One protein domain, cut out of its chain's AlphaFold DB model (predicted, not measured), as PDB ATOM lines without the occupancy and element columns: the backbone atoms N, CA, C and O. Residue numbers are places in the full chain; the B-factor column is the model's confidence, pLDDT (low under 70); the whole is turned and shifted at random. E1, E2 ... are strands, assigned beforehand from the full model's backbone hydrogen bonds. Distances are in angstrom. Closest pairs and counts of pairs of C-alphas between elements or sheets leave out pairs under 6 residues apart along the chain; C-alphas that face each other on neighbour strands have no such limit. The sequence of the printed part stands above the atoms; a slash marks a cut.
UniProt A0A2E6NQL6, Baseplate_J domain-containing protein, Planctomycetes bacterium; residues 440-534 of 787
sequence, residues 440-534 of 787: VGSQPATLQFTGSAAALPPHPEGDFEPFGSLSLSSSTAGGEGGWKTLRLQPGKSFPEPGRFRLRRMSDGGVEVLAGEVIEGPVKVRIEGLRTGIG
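What this domain is: This is residues 440 to 534 of the 787 residues of the protein "Baseplate_J domain-containing protein" of Planctomycetes bacterium (UniProt A0A2E6NQL6). Look for a small barrel-like sheet of seven strands, curled round on itself and not fully closed: one leaf of E1, E7, E3 and E4 faces a smaller leaf of E6 and E2, with E5 as the hinge. Long, bent E7 runs beside E1, and at opposite ends of the longest axis lie the tip of the E3 to E4 loop, Gly 478, and Gly 534, just after E7. The printed part has 95 residues, with no named helix and strands E1 to E7 in that order along the chain; the class is all strand. The sheet's order is E1, E7, E3, E4, E5, E6, E2, mixed. The whole is compact, with a radius of gyration of the C-alphas of 13.1 A, yet elongated, spanning 44 by 27 by 20 A.

Where its parts are: Find C-alpha 440 at (-14.608, 27.988, -10.767); from there E1 runs 22.8 A to residue 449, bending by 56 degrees at residue 446. E2 is residues 453 to 456, E3 residues 469 to 473, and E4 residues 483 to 488, 16.1 A long. E5, residues 499 to 504, covers 16.9 A, and E6 is residues 510 to 514. E7 starts at C-alpha 520, (-35.436, 13.819, -7.718), bends by 81 degrees at residue 528 and ends 30.2 A away at C-alpha 533, (-7.296, 23.182, -1.817).

How they stand to each other: Begin at edge strand E1, antiparallel to E7: N 443 and O 526 are within hydrogen-bond range at 2.9 A. E7 is antiparallel to E3, with N 471 and O 525 at 2.8 A. E3 and E4 form a hairpin, antiparallel, with N 472 and O 484 at 2.8 A. E4 and E5 are parallel, their directions 57 degrees apart, with N 500 and O 487 at 2.9 A; the pairing is staggered, E4 using residues 483 to 487 for E3 and 487 to 488 for E5. E5 and E6 form a hairpin, with N 501 and O 513 at 2.8 A. E6 is antiparallel to the other edge strand, E2, with N 454 and O 512 at 2.9 A. The closest C-alphas of E1 and E2 are those of Gln 448 and Ala 454, 5.5 A apart. E1 is apart from E4, E5 and E6.

The domain as a whole: The two C-alphas farthest apart, those of Gly 478 and Gly 534, are 44.6 A from each other, and the printed part has no cut. The one long link is E2 to E3, residues 457 to 468, in which residues 463 to 464 pair antiparallel with residues 531 to 533 of E7. Mean pLDDT of the printed part is 82.9; look to residues 475 to 481 for values under 70.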
ATOM      1  N   VAL A 440     -13.730  28.418  -9.681       81.62
ATOM      2  CA  VAL A 440     -14.608  27.988 -10.767       81.62
ATOM      3  C   VAL A 440     -15.870  28.849 -10.736       81.62
ATOM      4  O   VAL A 440     -16.676  28.761  -9.808       81.62
ATOM      5  N   GLY A 441     -16.044  29.693 -11.759       72.12
ATOM      6  CA  GLY A 441     -17.123  30.688 -11.809       72.12
ATOM      7  C   GLY A 441     -18.533  30.093 -11.706       72.12
ATOM      8  O   GLY A 441     -19.297  30.474 -10.823       72.12
ATOM      9  N   SER A 442     -18.882  29.139 -12.575       82.38
ATOM     10  CA  SER A 442     -20.159  28.414 -12.515       82.38
ATOM     11  C   SER A 442     -19.952  26.959 -12.914       82.38
ATOM     12  O   SER A 442     -19.784  26.658 -14.098       82.38
ATOM     13  N   GLN A 443     -20.036  26.048 -11.948       84.00
ATOM     14  CA  GLN A 443     -19.940  24.616 -12.204       84.00
ATOM     15  C   GLN A 443     -21.332  23.981 -12.328       84.00
ATOM     16  O   GLN A 443     -22.067  23.922 -11.337       84.00
ATOM     17  N   PRO A 444     -21.723  23.485 -13.517       87.06
ATOM     18  CA  PRO A 444     -22.957  22.730 -13.663       87.06
ATOM     19  C   PRO A 444     -22.808  21.327 -13.059       87.06
ATOM     20  O   PRO A 444     -21.824  20.633 -13.309       87.06
ATOM     21  N   ALA A 445     -23.818  20.886 -12.315       87.06
ATOM     22  CA  ALA A 445     -23.926  19.524 -11.806       87.06
ATOM     23  C   ALA A 445     -25.389  19.052 -11.835       87.06
ATOM     24  O   ALA A 445     -26.312  19.858 -11.928       87.06
ATOM     25  N   THR A 446     -25.609  17.743 -11.743       91.31
ATOM     26  CA  THR A 446     -26.942  17.171 -11.507       91.31
ATOM     27  C   THR A 446     -26.921  16.520 -10.139       91.31
ATOM     28  O   THR A 446     -26.154  15.581  -9.923       91.31
ATOM     29  N   LEU A 447     -27.739  17.028  -9.220       91.50
ATOM     30  CA  LEU A 447     -27.839  16.513  -7.860       91.50
ATOM     31  C   LEU A 447     -29.134  15.725  -7.699       91.50
ATOM     32  O   LEU A 447     -30.193  16.154  -8.158       91.50
ATOM     33  N   GLN A 448     -29.035  14.573  -7.042       92.69
ATOM     34  CA  GLN A 448     -30.187  13.758  -6.687       92.69
ATOM     35  C   GLN A 448     -30.665  14.167  -5.294       92.69
ATOM     36  O   GLN A 448     -30.028  13.809  -4.302       92.69
ATOM     37  N   PHE A 449     -31.761  14.921  -5.225       90.50
ATOM     38  CA  PHE A 449     -32.349  15.337  -3.956       90.50
ATOM     39  C   PHE A 449     -33.299  14.272  -3.402       90.50
ATOM     40  O   PHE A 449     -34.089  13.686  -4.144       90.50
ATOM     41  N   THR A 450     -33.219  14.053  -2.090       88.81
ATOM     42  CA  THR A 450     -34.131  13.228  -1.288       88.81
ATOM     43  C   THR A 450     -34.538  14.015  -0.048       88.81
ATOM     44  O   THR A 450     -33.703  14.274   0.824       88.81
ATOM     45  N   GLY A 451     -35.798  14.435   0.042       82.06
ATOM     46  CA  GLY A 451     -36.346  15.154   1.189       82.06
ATOM     47  C   GLY A 451     -35.607  16.448   1.539       82.06
ATOM     48  O   GLY A 451     -35.528  16.780   2.721       82.06
ATOM     49  N   SER A 452     -35.088  17.180   0.539       87.88
ATOM     50  CA  SER A 452     -34.245  18.402   0.641       87.88
ATOM     51  C   SER A 452     -32.727  18.198   0.760       87.88
ATOM     52  O   SER A 452     -31.990  19.184   0.746       87.88
ATOM     53  N   ALA A 453     -32.234  16.963   0.857       90.50
ATOM     54  CA  ALA A 453     -30.800  16.672   0.949       90.50
ATOM     55  C   ALA A 453     -30.260  16.078  -0.358       90.50
ATOM     56  O   ALA A 453     -30.927  15.242  -0.962       90.50
ATOM     57  N   ALA A 454     -29.056  16.459  -0.779       92.38
ATOM     58  CA  ALA A 454     -28.367  15.839  -1.908       92.38
ATOM     59  C   ALA A 454     -26.861  15.727  -1.658       92.38
ATOM     60  O   ALA A 454     -26.225  16.678  -1.207       92.38
ATOM     61  N   ALA A 455     -26.267  14.587  -2.005       90.25
ATOM     62  CA  ALA A 455     -24.819  14.417  -1.948       90.25
ATOM     63  C   ALA A 455     -24.138  15.184  -3.092       90.25
ATOM     64  O   ALA A 455     -24.519  15.046  -4.257       90.25
ATOM     65  N   LEU A 456     -23.110  15.962  -2.763       88.69
ATOM     66  CA  LEU A 456     -22.251  16.611  -3.739       88.69
ATOM     67  C   LEU A 456     -21.196  15.602  -4.228       88.69
ATOM     68  O   LEU A 456     -20.509  14.997  -3.399       88.69
ATOM     69  N   PRO A 457     -21.038  15.399  -5.547       83.06
ATOM     70  CA  PRO A 457     -19.988  14.528  -6.058       83.06
ATOM     71  C   PRO A 457     -18.595  15.102  -5.743       83.06
ATOM     72  O   PRO A 457     -18.429  16.323  -5.692       83.06
ATOM     73  N   PRO A 458     -17.572  14.245  -5.564       79.38
ATOM     74  CA  PRO A 458     -16.203  14.702  -5.350       79.38
ATOM     75  C   PRO A 458     -15.698  15.486  -6.566       79.38
ATOM     76  O   PRO A 458     -15.916  15.082  -7.712       79.38
ATOM     77  N   HIS A 459     -14.993  16.592  -6.324       80.56
ATOM     78  CA  HIS A 459     -14.450  17.419  -7.398       80.56
ATOM     79  C   HIS A 459     -13.151  16.801  -7.962       80.56
ATOM     80  O   HIS A 459     -12.287  16.376  -7.190       80.56
ATOM     81  N   PRO A 460     -12.954  16.746  -9.298       76.00
ATOM     82  CA  PRO A 460     -11.772  16.116  -9.901       76.00
ATOM     83  C   PRO A 460     -10.453  16.794  -9.506       76.00
ATOM     84  O   PRO A 460      -9.414  16.138  -9.406       76.00
ATOM     85  N   GLU A 461     -10.489  18.105  -9.250       73.06
ATOM     86  CA  GLU A 461      -9.306  18.875  -8.860       73.06
ATOM     87  C   GLU A 461      -8.937  18.734  -7.379       73.06
ATOM     88  O   GLU A 461      -7.842  19.149  -7.015       73.06
ATOM     89  N   GLY A 462      -9.743  18.062  -6.550       74.81
ATOM     90  CA  GLY A 462      -9.472  17.843  -5.126       74.81
ATOM     91  C   GLY A 462     -10.588  18.360  -4.223       74.81
ATOM     92  O   GLY A 462     -11.740  18.432  -4.634       74.81
ATOM     93  N   ASP A 463     -10.237  18.701  -2.987       81.25
ATOM     94  CA  ASP A 463     -11.162  19.318  -2.038       81.25
ATOM     95  C   ASP A 463     -11.522  20.762  -2.438       81.25
ATOM     96  O   ASP A 463     -10.900  21.350  -3.330       81.25
ATOM     97  N   PHE A 464     -12.544  21.325  -1.790       85.31
ATOM     98  CA  PHE A 464     -13.062  22.671  -2.046       85.31
ATOM     99  C   PHE A 464     -13.576  23.351  -0.769       85.31
ATOM    100  O   PHE A 464     -13.939  22.674   0.200       85.31
ATOM    101  N   GLU A 465     -13.596  24.686  -0.772       83.38
ATOM    102  CA  GLU A 465     -14.135  25.494   0.330       83.38
ATOM    103  C   GLU A 465     -15.668  25.574   0.240       83.38
ATOM    104  O   GLU A 465     -16.233  25.422  -0.851       83.38
ATOM    105  N   PRO A 466     -16.376  25.828   1.356       85.81
ATOM    106  CA  PRO A 466     -17.800  26.135   1.310       85.81
ATOM    107  C   PRO A 466     -18.095  27.285   0.337       85.81
ATOM    108  O   PRO A 466     -17.519  28.363   0.447       85.81
ATOM    109  N   PHE A 467     -19.022  27.071  -0.595       87.81
ATOM    110  CA  PHE A 467     -19.423  28.077  -1.581       87.81
ATOM    111  C   PHE A 467     -20.691  28.818  -1.148       87.81
ATOM    112  O   PHE A 467     -21.555  28.275  -0.455       87.81
ATOM    113  N   GLY A 468     -20.817  30.077  -1.570       87.44
ATOM    114  CA  GLY A 468     -21.860  30.981  -1.080       87.44
ATOM    115  C   GLY A 468     -23.205  30.889  -1.803       87.44
ATOM    116  O   GLY A 468     -24.203  31.418  -1.304       87.44
ATOM    117  N   SER A 469     -23.267  30.304  -3.004       90.38
ATOM    118  CA  SER A 469     -24.469  30.355  -3.854       90.38
ATOM    119  C   SER A 469     -24.669  29.100  -4.703       90.38
ATOM    120  O   SER A 469     -23.725  28.560  -5.277       90.38
ATOM    121  N   LEU A 470     -25.923  28.642  -4.763       91.25
ATOM    122  CA  LEU A 470     -26.348  27.445  -5.486       91.25
ATOM    123  C   LEU A 470     -27.618  27.746  -6.283       91.25
ATOM    124  O   LEU A 470     -28.678  27.959  -5.704       91.25
ATOM    125  N   SER A 471     -27.532  27.720  -7.606       90.62
ATOM    126  CA  SER A 471     -28.666  27.985  -8.493       90.62
ATOM    127  C   SER A 471     -29.292  26.673  -8.970       90.62
ATOM    128  O   SER A 471     -28.615  25.837  -9.558       90.62
ATOM    129  N   LEU A 472     -30.589  26.480  -8.728       90.25
ATOM    130  CA  LEU A 472     -31.363  25.288  -9.089       90.25
ATOM    131  C   LEU A 472     -32.222  25.553 -10.329       90.25
ATOM    132  O   LEU A 472     -32.843  26.611 -10.432       90.25
ATOM    133  N   SER A 473     -32.319  24.595 -11.249       86.75
ATOM    134  CA  SER A 473     -33.241  24.700 -12.384       86.75
ATOM    135  C   SER A 473     -34.688  24.492 -11.927       86.75
ATOM    136  O   SER A 473     -35.016  23.411 -11.434       86.75
ATOM    137  N   SER A 474     -35.573  25.469 -12.133       71.50
ATOM    138  CA  SER A 474     -37.014  25.276 -11.949       71.50
ATOM    139  C   SER A 474     -37.617  24.656 -13.209       71.50
ATOM    140  O   SER A 474     -37.553  25.257 -14.283       71.50
ATOM    141  N   SER A 475     -38.229  23.476 -13.103       57.16
ATOM    142  CA  SER A 475     -39.077  22.945 -14.172       57.16
ATOM    143  C   SER A 475     -40.511  23.434 -13.972       57.16
ATOM    144  O   SER A 475     -41.341  22.736 -13.392       57.16
ATOM    145  N   THR A 476     -40.831  24.643 -14.424       49.59
ATOM    146  CA  THR A 476     -42.238  25.013 -14.622       49.59
ATOM    147  C   THR A 476     -42.719  24.386 -15.925       49.59
ATOM    148  O   THR A 476     -42.092  24.545 -16.971       49.59
ATOM    149  N   ALA A 477     -43.807  23.618 -15.863       41.53
ATOM    150  CA  ALA A 477     -44.411  22.998 -17.034       41.53
ATOM    151  C   ALA A 477     -44.905  24.090 -18.004       41.53
ATOM    152  O   ALA A 477     -45.930  24.718 -17.759       41.53
ATOM    153  N   GLY A 478     -44.161  24.311 -19.094       46.38
ATOM    154  CA  GLY A 478     -44.539  25.205 -20.194       46.38
ATOM    155  C   GLY A 478     -44.002  26.638 -20.083       46.38
ATOM    156  O   GLY A 478     -44.763  27.562 -19.827       46.38
ATOM    157  N   GLY A 479     -42.703  26.831 -20.328       44.28
ATOM    158  CA  GLY A 479     -42.053  28.146 -20.445       44.28
ATOM    159  C   GLY A 479     -40.606  28.095 -19.952       44.28
ATOM    160  O   GLY A 479     -40.327  27.328 -19.036       44.28
ATOM    161  N   GLU A 480     -39.695  28.836 -20.596       46.44
ATOM    162  CA  GLU A 480     -38.235  28.813 -20.374       46.44
ATOM    163  C   GLU A 480     -37.833  28.620 -18.901       46.44
ATOM    164  O   GLU A 480     -38.261  29.358 -18.017       46.44
ATOM    165  N   GLY A 481     -37.019  27.591 -18.640       58.72
ATOM    166  CA  GLY A 481     -36.657  27.174 -17.286       58.72
ATOM    167  C   GLY A 481     -35.941  28.276 -16.510       58.72
ATOM    168  O   GLY A 481     -34.783  28.591 -16.790       58.72
ATOM    169  N   GLY A 482     -36.627  28.832 -15.510       75.44
ATOM    170  CA  GLY A 482     -36.045  29.764 -14.550       75.44
ATOM    171  C   GLY A 482     -34.970  29.105 -13.680       75.44
ATOM    172  O   GLY A 482     -34.950  27.887 -13.486       75.44
ATOM    173  N   TRP A 483     -34.063  29.919 -13.145       86.44
ATOM    174  CA  TRP A 483     -33.102  29.501 -12.124       86.44
ATOM    175  C   TRP A 483     -33.502  30.112 -10.786       86.44
ATOM    176  O   TRP A 483     -33.772  31.308 -10.706       86.44
ATOM    177  N   LYS A 484     -33.520  29.294  -9.733       88.94
ATOM    178  CA  LYS A 484     -33.724  29.747  -8.357       88.94
ATOM    179  C   LYS A 484     -32.407  29.653  -7.598       88.94
ATOM    180  O   LYS A 484     -31.913  28.552  -7.368       88.94
ATOM    181  N   THR A 485     -31.848  30.792  -7.207       90.50
ATOM    182  CA  THR A 485     -30.598  30.853  -6.440       90.50
ATOM    183  C   THR A 485     -30.868  30.754  -4.945       90.50
ATOM    184  O   THR A 485     -31.582  31.578  -4.376       90.50
ATOM    185  N   LEU A 486     -30.264  29.754  -4.310       91.62
ATOM    186  CA  LEU A 486     -30.188  29.602  -2.866       91.62
ATOM    187  C   LEU A 486     -28.887  30.227  -2.347       91.62
ATOM    188  O   LEU A 486     -27.834  30.103  -2.979       91.62
ATOM    189  N   ARG A 487     -28.945  30.873  -1.178       92.94
ATOM    190  CA  ARG A 487     -27.769  31.445  -0.490       92.94
ATOM    191  C   ARG A 487     -27.317  30.562   0.670       92.94
ATOM    192  O   ARG A 487     -28.147  29.950   1.340       92.94
ATOM    193  N   LEU A 488     -26.013  30.522   0.929       90.69
ATOM    194  CA  LEU A 488     -25.464  29.768   2.054       90.69
ATOM    195  C   LEU A 488     -25.977  30.333   3.392       90.69
ATOM    196  O   LEU A 488     -25.943  31.542   3.631       90.69
ATOM    197  N   GLN A 489     -26.429  29.452   4.281       88.94
ATOM    198  CA  GLN A 489     -26.701  29.758   5.680       88.94
ATOM    199  C   GLN A 489     -25.523  29.275   6.536       88.94
ATOM    200  O   GLN A 489     -25.292  28.064   6.607       88.94
ATOM    201  N   PRO A 490     -24.769  30.183   7.185       77.06
ATOM    202  CA  PRO A 490     -23.721  29.784   8.112       77.06
ATOM    203  C   PRO A 490     -24.322  29.155   9.378       77.06
ATOM    204  O   PRO A 490     -25.449  29.454   9.773       77.06
ATOM    205  N   GLY A 491     -23.546  28.296  10.039       74.06
ATOM    206  CA  GLY A 491     -23.929  27.659  11.299       74.06
ATOM    207  C   GLY A 491     -24.466  26.234  11.153       74.06
ATOM    208  O   GLY A 491     -24.288  25.574  10.129       74.06
ATOM    209  N   LYS A 492     -25.071  25.732  12.240       72.75
ATOM    210  CA  LYS A 492     -25.488  24.325  12.385       72.75
ATOM    211  C   LYS A 492     -27.000  24.084  12.331       72.75
ATOM    212  O   LYS A 492     -27.431  22.935  12.421       72.75
ATOM    213  N   SER A 493     -27.806  25.134  12.200       80.50
ATOM    214  CA  SER A 493     -29.261  25.015  12.098       80.50
ATOM    215  C   SER A 493     -29.692  24.436  10.746       80.50
ATOM    216  O   SER A 493     -28.911  24.375   9.790       80.50
ATOM    217  N   PHE A 494     -30.940  23.970  10.677       84.00
ATOM    218  CA  PHE A 494     -31.556  23.624   9.400       84.00
ATOM    219  C   PHE A 494     -31.767  24.909   8.571       84.00
ATOM    220  O   PHE A 494     -32.113  25.943   9.155       84.00
ATOM    221  N   PRO A 495     -31.512  24.886   7.252       89.44
ATOM    222  CA  PRO A 495     -31.627  26.070   6.407       89.44
ATOM    223  C   PRO A 495     -33.070  26.576   6.289       89.44
ATOM    224  O   PRO A 495     -34.009  25.790   6.193       89.44
ATOM    225  N   GLU A 496     -33.238  27.897   6.264       90.12
ATOM    226  CA  GLU A 496     -34.513  28.553   5.954       90.12
ATOM    227  C   GLU A 496     -34.861  28.436   4.454       90.12
ATOM    228  O   GLU A 496     -33.960  28.267   3.624       90.12
ATOM    229  N   PRO A 497     -36.142  28.569   4.057       89.50
ATOM    230  CA  PRO A 497     -36.531  28.586   2.647       89.50
ATOM    231  C   PRO A 497     -35.744  29.627   1.834       89.50
ATOM    232  O   PRO A 497     -35.577  30.767   2.262       89.50
ATOM    233  N   GLY A 498     -35.255  29.249   0.647       88.19
ATOM    234  CA  GLY A 498     -34.374  30.112  -0.157       88.19
ATOM    235  C   GLY A 498     -32.901  30.106   0.278       88.19
ATOM    236  O   GLY A 498     -32.067  30.752  -0.363       88.19
ATOM    237  N   ARG A 499     -32.547  29.358   1.328       92.94
ATOM    238  CA  ARG A 499     -31.167  29.120   1.755       92.94
ATOM    239  C   ARG A 499     -30.791  27.644   1.641       92.94
ATOM    240  O   ARG A 499     -31.642  26.758   1.547       92.94
ATOM    241  N   PHE A 500     -29.491  27.383   1.649       92.81
ATOM    242  CA  PHE A 500     -28.935  26.038   1.749       92.81
ATOM    243  C   PHE A 500     -27.793  26.004   2.760       92.81
ATOM    244  O   PHE A 500     -27.218  27.031   3.115       92.81
ATOM    245  N   ARG A 501     -27.444  24.804   3.207       91.31
ATOM    246  CA  ARG A 501     -26.297  24.545   4.068       91.31
ATOM    247  C   ARG A 501     -25.461  23.419   3.478       91.31
ATOM    248  O   ARG A 501     -26.002  22.457   2.941       91.31
ATOM    249  N   LEU A 502     -24.147  23.530   3.626       90.00
ATOM    250  CA  LEU A 502     -23.221  22.442   3.345       90.00
ATOM    251  C   LEU A 502     -22.898  21.707   4.641       90.00
ATOM    252  O   LEU A 502     -22.482  22.321   5.624       90.00
ATOM    253  N   ARG A 503     -23.087  20.391   4.631       87.31
ATOM    254  CA  ARG A 503     -22.712  19.491   5.716       87.31
ATOM    255  C   ARG A 503     -21.558  18.619   5.256       87.31
ATOM    256  O   ARG A 503     -21.670  17.926   4.245       87.31
ATOM    257  N   ARG A 504     -20.456  18.635   6.006       84.94
ATOM    258  CA  ARG A 504     -19.325  17.744   5.744       84.94
ATOM    259  C   ARG A 504     -19.517  16.434   6.493       84.94
ATOM    260  O   ARG A 504     -19.774  16.419   7.696       84.94
ATOM    261  N   MET A 505     -19.404  15.338   5.762       80.88
ATOM    262  CA  MET A 505     -19.537  13.986   6.271       80.88
ATOM    263  C   MET A 505     -18.167  13.465   6.712       80.88
ATOM    264  O   MET A 505     -17.115  13.887   6.233       80.88
ATOM    265  N   SER A 506     -18.168  12.532   7.657       70.81
ATOM    266  CA  SER A 506     -16.958  11.940   8.243       70.81
ATOM    267  C   SER A 506     -16.090  11.127   7.283       70.81
ATOM    268  O   SER A 506     -14.935  10.840   7.595       70.81
ATOM    269  N   ASP A 507     -16.675  10.695   6.168       71.25
ATOM    270  CA  ASP A 507     -16.012  10.003   5.062       71.25
ATOM    271  C   ASP A 507     -15.381  10.984   4.055       71.25
ATOM    272  O   ASP A 507     -14.822  10.558   3.047       71.25
ATOM    273  N   GLY A 508     -15.455  12.294   4.326       72.19
ATOM    274  CA  GLY A 508     -14.971  13.361   3.453       72.19
ATOM    275  C   GLY A 508     -15.988  13.820   2.409       72.19
ATOM    276  O   GLY A 508     -15.728  14.801   1.715       72.19
ATOM    277  N   GLY A 509     -17.149  13.163   2.308       82.88
ATOM    278  CA  GLY A 509     -18.237  13.590   1.437       82.88
ATOM    279  C   GLY A 509     -18.852  14.917   1.880       82.88
ATOM    280  O   GLY A 509     -18.759  15.322   3.041       82.88
ATOM    281  N   VAL A 510     -19.517  15.598   0.952       88.56
ATOM    282  CA  VAL A 510     -20.257  16.831   1.231       88.56
ATOM    283  C   VAL A 510     -21.707  16.624   0.843       88.56
ATOM    284  O   VAL A 510     -22.005  16.080  -0.215       88.56
ATOM    285  N   GLU A 511     -22.612  17.072   1.695       90.00
ATOM    286  CA  GLU A 511     -24.044  17.038   1.452       90.00
ATOM    287  C   GLU A 511     -24.606  18.460   1.462       90.00
ATOM    288  O   GLU A 511     -24.279  19.280   2.321       90.00
ATOM    289  N   VAL A 512     -25.455  18.748   0.484       92.00
ATOM    290  CA  VAL A 512     -26.229  19.978   0.375       92.00
ATOM    291  C   VAL A 512     -27.579  19.743   1.040       92.00
ATOM    292  O   VAL A 512     -28.313  18.841   0.646       92.00
ATOM    293  N   LEU A 513     -27.924  20.580   2.012       91.81
ATOM    294  CA  LEU A 513     -29.246  20.637   2.629       91.81
ATOM    295  C   LEU A 513     -29.939  21.908   2.138       91.81
ATOM    296  O   LEU A 513     -29.426  23.000   2.368       91.81
ATOM    297  N   ALA A 514     -31.077  21.791   1.461       91.31
ATOM    298  CA  ALA A 514     -31.907  22.927   1.067       91.31
ATOM    299  C   ALA A 514     -32.987  23.198   2.125       91.31
ATOM    300  O   ALA A 514     -33.507  22.266   2.735       91.31
ATOM    301  N   GLY A 515     -33.348  24.466   2.334       90.19
ATOM    302  CA  GLY A 515     -34.428  24.848   3.258       90.19
ATOM    303  C   GLY A 515     -35.841  24.623   2.717       90.19
ATOM    304  O   GLY A 515     -36.818  25.102   3.286       90.19
ATOM    305  N   GLU A 516     -35.958  23.928   1.591       88.38
ATOM    306  CA  GLU A 516     -37.205  23.619   0.908       88.38
ATOM    307  C   GLU A 516     -37.185  22.177   0.403       88.38
ATOM    308  O   GLU A 516     -36.126  21.649   0.058       88.38
ATOM    309  N   VAL A 517     -38.363  21.553   0.346       87.38
ATOM    310  CA  VAL A 517     -38.493  20.159  -0.088       87.38
ATOM    311  C   VAL A 517     -38.263  20.063  -1.587       87.38
ATOM    312  O   VAL A 517     -39.064  20.540  -2.389       87.38
ATOM    313  N   ILE A 518     -37.160  19.414  -1.944       87.44
ATOM    314  CA  ILE A 518     -36.763  19.113  -3.318       87.44
ATOM    315  C   ILE A 518     -36.635  17.596  -3.430       87.44
ATOM    316  O   ILE A 518     -36.076  16.949  -2.540       87.44
ATOM    317  N   GLU A 519     -37.146  17.045  -4.526       89.06
ATOM    318  CA  GLU A 519     -37.127  15.614  -4.815       89.06
ATOM    319  C   GLU A 519     -36.658  15.358  -6.245       89.06
ATOM    320  O   GLU A 519     -37.032  16.069  -7.181       89.06
ATOM    321  N   GLY A 520     -35.874  14.296  -6.413       89.06
ATOM    322  CA  GLY A 520     -35.436  13.819  -7.718       89.06
ATOM    323  C   GLY A 520     -34.205  14.540  -8.285       89.06
ATOM    324  O   GLY A 520     -33.511  15.277  -7.578       89.06
ATOM    325  N   PRO A 521     -33.879  14.278  -9.563       90.50
ATOM    326  CA  PRO A 521     -32.706  14.843 -10.216       90.50
ATOM    327  C   PRO A 521     -32.941  16.310 -10.586       90.50
ATOM    328  O   PRO A 521     -33.809  16.627 -11.400       90.50
ATOM    329  N   VAL A 522     -32.117  17.206 -10.046       90.12
ATOM    330  CA  VAL A 522     -32.183  18.647 -10.321       90.12
ATOM    331  C   VAL A 522     -30.859  19.115 -10.908       90.12
ATOM    332  O   VAL A 522     -29.785  18.796 -10.391       90.12
ATOM    333  N   LYS A 523     -30.921  19.890 -11.998       90.81
ATOM    334  CA  LYS A 523     -29.734  20.557 -12.539       90.81
ATOM    335  C   LYS A 523     -29.404  21.745 -11.650       90.81
ATOM    336  O   LYS A 523     -30.259  22.590 -11.389       90.81
ATOM    337  N   VAL A 524     -28.158  21.817 -11.216       90.44
ATOM    338  CA  VAL A 524     -27.657  22.877 -10.350       90.44
ATOM    339  C   VAL A 524     -26.468  23.578 -10.994       90.44
ATOM    340  O   VAL A 524     -25.746  22.989 -11.800       90.44
ATOM    341  N   ARG A 525     -26.256  24.836 -10.626       90.69
ATOM    342  CA  ARG A 525     -25.038  25.600 -10.890       90.69
ATOM    343  C   ARG A 525     -24.466  26.045  -9.558       90.69
ATOM    344  O   ARG A 525     -25.143  26.725  -8.789       90.69
ATOM    345  N   ILE A 526     -23.244  25.616  -9.287       89.06
ATOM    346  CA  ILE A 526     -22.485  26.010  -8.106       89.06
ATOM    347  C   ILE A 526     -21.684  27.250  -8.486       89.06
ATOM    348  O   ILE A 526     -20.908  27.199  -9.442       89.06
ATOM    349  N   GLU A 527     -21.892  28.350  -7.773       86.00
ATOM    350  CA  GLU A 527     -21.257  29.633  -8.073       86.00
ATOM    351  C   GLU A 527     -20.134  29.930  -7.075       86.00
ATOM    352  O   GLU A 527     -20.313  29.775  -5.863       86.00
ATOM    353  N   GLY A 528     -18.981  30.372  -7.591       81.75
ATOM    354  CA  GLY A 528     -17.835  30.778  -6.769       81.75
ATOM    355  C   GLY A 528     -17.169  29.622  -6.017       81.75
ATOM    356  O   GLY A 528     -16.762  29.787  -4.869       81.75
ATOM    357  N   LEU A 529     -17.085  28.440  -6.633       86.38
ATOM    358  CA  LEU A 529     -16.464  27.272  -6.012       86.38
ATOM    359  C   LEU A 529     -14.936  27.351  -6.123       86.38
ATOM    360  O   LEU A 529     -14.402  27.274  -7.226       86.38
ATOM    361  N   ARG A 530     -14.225  27.430  -4.993       88.19
ATOM    362  CA  ARG A 530     -12.758  27.314  -4.953       88.19
ATOM    363  C   ARG A 530     -12.350  25.854  -4.779       88.19
ATOM    364  O   ARG A 530     -12.672  25.250  -3.760       88.19
ATOM    365  N   THR A 531     -11.653  25.285  -5.761       86.25
ATOM    366  CA  THR A 531     -11.295  23.853  -5.793       86.25
ATOM    367  C   THR A 531      -9.790  23.630  -5.822       86.25
ATOM    368  O   THR A 531      -9.036  24.519  -6.198       86.25
ATOM    369  N   GLY A 532      -9.342  22.434  -5.436       80.44
ATOM    370  CA  GLY A 532      -7.922  22.070  -5.445       80.44
ATOM    371  C   GLY A 532      -7.151  22.503  -4.200       80.44
ATOM    372  O   GLY A 532      -5.926  22.579  -4.249       80.44
ATOM    373  N   ILE A 533      -7.861  22.748  -3.099       80.19
ATOM    374  CA  ILE A 533      -7.296  23.182  -1.817       80.19
ATOM    375  C   ILE A 533      -6.809  22.008  -0.957       80.19
ATOM    376  O   ILE A 533      -7.180  20.850  -1.178       80.19
ATOM    377  N   GLY A 534      -6.012  22.318   0.067       70.12
ATOM    378  CA  GLY A 534      -5.561  21.366   1.081       70.12
ATOM    379  C   GLY A 534      -4.344  20.536   0.665       70.12
ATOM    380  O   GLY A 534      -3.842  19.750   1.471       70.12
TER     381      GLY A 534